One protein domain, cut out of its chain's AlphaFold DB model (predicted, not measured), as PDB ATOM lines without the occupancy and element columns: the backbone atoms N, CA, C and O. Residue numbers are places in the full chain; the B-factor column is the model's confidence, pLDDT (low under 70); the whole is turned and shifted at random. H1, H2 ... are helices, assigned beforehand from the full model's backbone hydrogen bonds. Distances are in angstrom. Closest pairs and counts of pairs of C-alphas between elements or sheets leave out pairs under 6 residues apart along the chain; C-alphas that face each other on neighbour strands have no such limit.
ATOM      1  N   THR A  10     -31.277  27.498  22.720       92.81
ATOM      2  CA  THR A  10     -31.304  28.552  23.759       92.81
ATOM      3  C   THR A  10     -30.685  29.884  23.316       92.81
ATOM      4  O   THR A  10     -30.635  30.841  24.077       92.81
ATOM      5  N   GLY A  11     -30.116  29.945  22.109       92.62
ATOM      6  CA  GLY A  11     -29.345  31.104  21.646       92.62
ATOM      7  C   GLY A  11     -27.913  31.182  22.191       92.62
ATOM      8  O   GLY A  11     -27.147  32.027  21.727       92.62
ATOM      9  N   ILE A  12     -27.487  30.267  23.076       94.75
ATOM     10  CA  ILE A  12     -26.153  30.321  23.704       94.75
ATOM     11  C   ILE A  12     -25.003  30.356  22.686       94.75
ATOM     12  O   ILE A  12     -24.047  31.108  22.854       94.75
ATOM     13  N   ARG A  13     -25.123  29.614  21.571       91.75
ATOM     14  CA  ARG A  13     -24.124  29.627  20.486       91.75
ATOM     15  C   ARG A  13     -23.963  31.011  19.878       91.75
ATOM     16  O   ARG A  13     -22.841  31.420  19.619       91.75
ATOM     17  N   ARG A  14     -25.071  31.719  19.653       94.69
ATOM     18  CA  ARG A  14     -25.041  33.078  19.106       94.69
ATOM     19  C   ARG A  14     -24.338  34.015  20.077       94.69
ATOM     20  O   ARG A  14     -23.442  34.733  19.654       94.69
ATOM     21  N   LYS A  15     -24.720  33.965  21.358       96.06
ATOM     22  CA  LYS A  15     -24.159  34.836  22.396       96.06
ATOM     23  C   LYS A  15     -22.649  34.652  22.524       96.06
ATOM     24  O   LYS A  15     -21.922  35.628  22.448       96.06
ATOM     25  N   LEU A  16     -22.188  33.406  22.614       95.12
ATOM     26  CA  LEU A  16     -20.765  33.083  22.702       95.12
ATOM     27  C   LEU A  16     -19.964  33.638  21.507       95.12
ATOM     28  O   LEU A  16     -18.957  34.303  21.719       95.12
ATOM     29  N   ILE A  17     -20.424  33.434  20.265       94.88
ATOM     30  CA  ILE A  17     -19.700  33.944  19.084       94.88
ATOM     31  C   ILE A  17     -19.727  35.464  19.027       94.88
ATOM     32  O   ILE A  17     -18.694  36.067  18.762       94.88
ATOM     33  N   ALA A  18     -20.879  36.083  19.289       95.81
ATOM     34  CA  ALA A  18     -20.988  37.536  19.310       95.81
ATOM     35  C   ALA A  18     -20.015  38.140  20.334       95.81
ATOM     36  O   ALA A  18     -19.270  39.047  19.995       95.81
ATOM     37  N   THR A  19     -19.933  37.575  21.543       96.50
ATOM     38  CA  THR A  19     -18.966  38.014  22.557       96.50
ATOM     39  C   THR A  19     -17.517  37.839  22.100       96.50
ATOM     40  O   THR A  19     -16.703  38.723  22.349       96.50
ATOM     41  N   CYS A  20     -17.176  36.746  21.408       94.50
ATOM     42  CA  CYS A  20     -15.835  36.573  20.841       94.50
ATOM     43  C   CYS A  20     -15.515  37.620  19.767       94.50
ATOM     44  O   CYS A  20     -14.417  38.165  19.778       94.50
ATOM     45  N   ILE A  21     -16.463  37.909  18.868       94.25
ATOM     46  CA  ILE A  21     -16.302  38.934  17.826       94.25
ATOM     47  C   ILE A  21     -16.120  40.310  18.463       94.25
ATOM     48  O   ILE A  21     -15.186  41.018  18.105       94.25
ATOM     49  N   GLU A  22     -16.972  40.678  19.422       94.88
ATOM     50  CA  GLU A  22     -16.849  41.961  20.116       94.88
ATOM     51  C   GLU A  22     -15.504  42.070  20.824       94.88
ATOM     52  O   GLU A  22     -14.810  43.061  20.647       94.88
ATOM     53  N   LYS A  23     -15.072  41.028  21.541       94.88
ATOM     54  CA  LYS A  23     -13.758  41.033  22.190       94.88
ATOM     55  C   LYS A  23     -12.617  41.199  21.185       94.88
ATOM     56  O   LYS A  23     -11.696  41.953  21.467       94.88
ATOM     57  N   ALA A  24     -12.686  40.533  20.031       93.69
ATOM     58  CA  ALA A  24     -11.671  40.652  18.988       93.69
ATOM     59  C   ALA A  24     -11.543  42.086  18.451       93.69
ATOM     60  O   ALA A  24     -10.432  42.526  18.195       93.69
ATOM     61  N   LYS A  25     -12.645  42.846  18.359       91.44
ATOM     62  CA  LYS A  25     -12.619  44.255  17.918       91.44
ATOM     63  C   LYS A  25     -11.845  45.188  18.855       91.44
ATOM     64  O   LYS A  25     -11.421  46.248  18.416       91.44
ATOM     65  N   PHE A  26     -11.706  44.828  20.131       94.38
ATOM     66  CA  PHE A  26     -10.978  45.625  21.125       94.38
ATOM     67  C   PHE A  26      -9.508  45.209  21.272       94.38
ATOM     68  O   PHE A  26      -8.800  45.771  22.101       94.38
ATOM     69  N   LEU A  27      -9.049  44.210  20.517       95.12
ATOM     70  CA  LEU A  27      -7.651  43.797  20.501       95.12
ATOM     71  C   LEU A  27      -6.941  44.551  19.372       95.12
ATOM     72  O   LEU A  27      -7.161  44.241  18.206       95.12
ATOM     73  N   GLU A  28      -6.101  45.529  19.721       90.94
ATOM     74  CA  GLU A  28      -5.442  46.429  18.754       90.94
ATOM     75  C   GLU A  28      -4.611  45.689  17.693       90.94
ATOM     76  O   GLU A  28      -4.550  46.119  16.547       90.94
ATOM     77  N   GLU A  29      -4.025  44.544  18.043       94.06
ATOM     78  CA  GLU A  29      -3.197  43.738  17.134       94.06
ATOM     79  C   GLU A  29      -4.007  42.760  16.259       94.06
ATOM     80  O   GLU A  29      -3.445  42.050  15.425       94.06
ATOM     81  N   MET A  30      -5.328  42.664  16.454       93.38
ATOM     82  CA  MET A  30      -6.165  41.692  15.750       93.38
ATOM     83  C   MET A  30      -6.832  42.312  14.519       93.38
ATOM     84  O   MET A  30      -7.853  42.987  14.607       93.38
ATOM     85  N   GLU A  31      -6.293  42.012  13.339       91.31
ATOM     86  CA  GLU A  31      -6.844  42.538  12.084       91.31
ATOM     87  C   GLU A  31      -8.047  41.736  11.572       91.31
ATOM     88  O   GLU A  31      -8.979  42.292  10.986       91.31
ATOM     89  N   GLN A  32      -8.029  40.405  11.736       91.62
ATOM     90  CA  GLN A  32      -8.985  39.514  11.076       91.62
ATOM     91  C   GLN A  32      -9.328  38.279  11.913       91.62
ATOM     92  O   GLN A  32      -8.489  37.701  12.602       91.62
ATOM     93  N   VAL A  33     -10.582  37.828  11.795       91.06
ATOM     94  CA  VAL A  33     -11.073  36.585  12.402       91.06
ATOM     95  C   VAL A  33     -11.505  35.627  11.302       91.06
ATOM     96  O   VAL A  33     -12.469  35.877  10.578       91.06
ATOM     97  N   TYR A  34     -10.822  34.489  11.230       91.69
ATOM     98  CA  TYR A  34     -11.169  33.404  10.325       91.69
ATOM     99  C   TYR A  34     -11.887  32.277  11.057       91.69
ATOM    100  O   TYR A  34     -11.567  31.922  12.191       91.69
ATOM    101  N   LEU A  35     -12.860  31.679  10.376       90.25
ATOM    102  CA  LEU A  35     -13.619  30.550  10.890       90.25
ATOM    103  C   LEU A  35     -13.878  29.552   9.769       90.25
ATOM    104  O   LEU A  35     -14.394  29.905   8.710       90.25
ATOM    105  N   ARG A  36     -13.564  28.287  10.040       90.56
ATOM    106  CA  ARG A  36     -13.828  27.167   9.138       90.56
ATOM    107  C   ARG A  36     -15.049  26.387   9.607       90.56
ATOM    108  O   ARG A  36     -15.266  26.173  10.802       90.56
ATOM    109  N   VAL A  37     -15.870  25.968   8.650       89.69
ATOM    110  CA  VAL A  37     -17.074  25.173   8.892       89.69
ATOM    111  C   VAL A  37     -17.281  24.204   7.743       89.69
ATOM    112  O   VAL A  37     -17.134  24.574   6.580       89.69
ATOM    113  N   VAL A  38     -17.636  22.960   8.064       90.44
ATOM    114  CA  VAL A  38     -18.012  21.986   7.036       90.44
ATOM    115  C   VAL A  38     -19.254  22.472   6.297       90.44
ATOM    116  O   VAL A  38     -20.200  22.977   6.907       90.44
ATOM    117  N   THR A  39     -19.266  22.297   4.979       87.38
ATOM    118  CA  THR A  39     -20.344  22.777   4.103       87.38
ATOM    119  C   THR A  39     -21.707  22.166   4.440       87.38
ATOM    120  O   THR A  39     -22.732  22.807   4.221       87.38
ATOM    121  N   THR A  40     -21.729  20.973   5.039       91.44
ATOM    122  CA  THR A  40     -22.943  20.270   5.478       91.44
ATOM    123  C   THR A  40     -23.546  20.825   6.773       91.44
ATOM    124  O   THR A  40     -24.705  20.549   7.078       91.44
ATOM    125  N   ASN A  41     -22.821  21.651   7.537       90.62
ATOM    126  CA  ASN A  41     -23.337  22.266   8.761       90.62
ATOM    127  C   ASN A  41     -24.025  23.605   8.456       90.62
ATOM    128  O   ASN A  41     -23.550  24.688   8.811       90.62
ATOM    129  N   ILE A  42     -25.178  23.508   7.792       92.25
ATOM    130  CA  ILE A  42     -25.970  24.650   7.313       92.25
ATOM    131  C   ILE A  42     -26.355  25.585   8.468       92.25
ATOM    132  O   ILE A  42     -26.262  26.805   8.345       92.25
ATOM    133  N   ALA A  43     -26.726  25.027   9.625       90.19
ATOM    134  CA  ALA A  43     -27.113  25.811  10.796       90.19
ATOM    135  C   ALA A  43     -25.975  26.714  11.302       90.19
ATOM    136  O   ALA A  43     -26.211  27.874  11.638       90.19
ATOM    137  N   ALA A  44     -24.742  26.199  11.347       90.94
ATOM    138  CA  ALA A  44     -23.580  26.991  11.732       90.94
ATOM    139  C   ALA A  44     -23.256  28.059  10.679       90.94
ATOM    140  O   ALA A  44     -23.055  29.215  11.042       90.94
ATOM    141  N   LYS A  45     -23.289  27.705   9.386       92.94
ATOM    142  CA  LYS A  45     -23.071  28.660   8.289       92.94
ATOM    143  C   LYS A  45     -24.043  29.842   8.373       92.94
ATOM    144  O   LYS A  45     -23.606  30.988   8.377       92.94
ATOM    145  N   ASN A  46     -25.339  29.571   8.531       93.75
ATOM    146  CA  ASN A  46     -26.361  30.612   8.650       93.75
ATOM    147  C   ASN A  46     -26.172  31.473   9.903       93.75
ATOM    148  O   ASN A  46     -26.346  32.689   9.846       93.75
ATOM    149  N   LEU A  47     -25.779  30.869  11.031       93.38
ATOM    150  CA  LEU A  47     -25.463  31.621  12.242       93.38
ATOM    151  C   LEU A  47     -24.319  32.612  11.994       93.38
ATOM    152  O   LEU A  47     -24.461  33.781  12.342       93.38
ATOM    153  N   TYR A  48     -23.221  32.166  11.384       94.00
ATOM    154  CA  TYR A  48     -22.044  33.009  11.153       94.00
ATOM    155  C   TYR A  48     -22.337  34.141  10.165       94.00
ATOM    156  O   TYR A  48     -21.994  35.286  10.445       94.00
ATOM    157  N   LEU A  49     -23.061  33.848   9.080       94.38
ATOM    158  CA  LEU A  49     -23.531  34.869   8.137       94.38
ATOM    159  C   LEU A  49     -24.422  35.910   8.833       94.38
ATOM    160  O   LEU A  49     -24.243  37.106   8.636       94.38
ATOM    161  N   SER A  50     -25.327  35.473   9.719       95.38
ATOM    162  CA  SER A  50     -26.188  36.391  10.485       95.38
ATOM    163  C   SER A  50     -25.439  37.256  11.508       95.38
ATOM    164  O   SER A  50     -26.028  38.171  12.071       95.38
ATOM    165  N   LEU A  51     -24.175  36.935  11.796       94.81
ATOM    166  CA  LEU A  51     -23.288  37.692  12.683       94.81
ATOM    167  C   LEU A  51     -22.300  38.576  11.903       94.81
ATOM    168  O   LEU A  51     -21.407  39.162  12.505       94.81
ATOM    169  N   GLY A  52     -22.449  38.675  10.578       93.00
ATOM    170  CA  GLY A  52     -21.631  39.541   9.727       93.00
ATOM    171  C   GLY A  52     -20.351  38.899   9.186       93.00
ATOM    172  O   GLY A  52     -19.613  39.568   8.463       93.00
TER     173      GLY A  52
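What this domain is: This is residues 10 to 52 of the 68 residues of an uncharacterized protein of Priestia filamentosa (UniProt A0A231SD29). A longer helix, H1, runs out, and a long stretch with no named element, residues 26 to 41, turns round and leads back to a shorter helix, H2, near the first turns of H1. Together they make a loose, only just flat loop, with residues 26 to 31 and 38 to 43 sticking out. The printed part has 43 residues with two named helices, H1 then H2, and no named strand; its class is all helix. It is only just loose, close to compact, with a radius of gyration of the C-alphas of 11.5 A and spans of 34 by 23 by 12 A.

Where its parts are: H1, residues 12 to 25, begins at C-alpha 12 (-26.153, 30.321, 23.704) and is 20.3 A long. H2, residues 42 to 49, ends at C-alpha 49 (-23.531, 34.869, 8.137).

How they stand to each other: H1 and H2 are close but not clearly touching; their closest C-alphas, of Arg 14 and Leu 47, are 7.0 A apart. They run the same way at a shallow tilt of 32 degrees, only just short of steep. In H1 and H2, every O i to N i+4 pair is within hydrogen-bond range.

The domain as a whole: The C-alphas of Glu 28 and Thr 40, the two farthest apart, are 34.2 A apart. The printed part has no cut, and the link from H1 to H2 is long, 16 residues. No printed residue is under 70 in pLDDT.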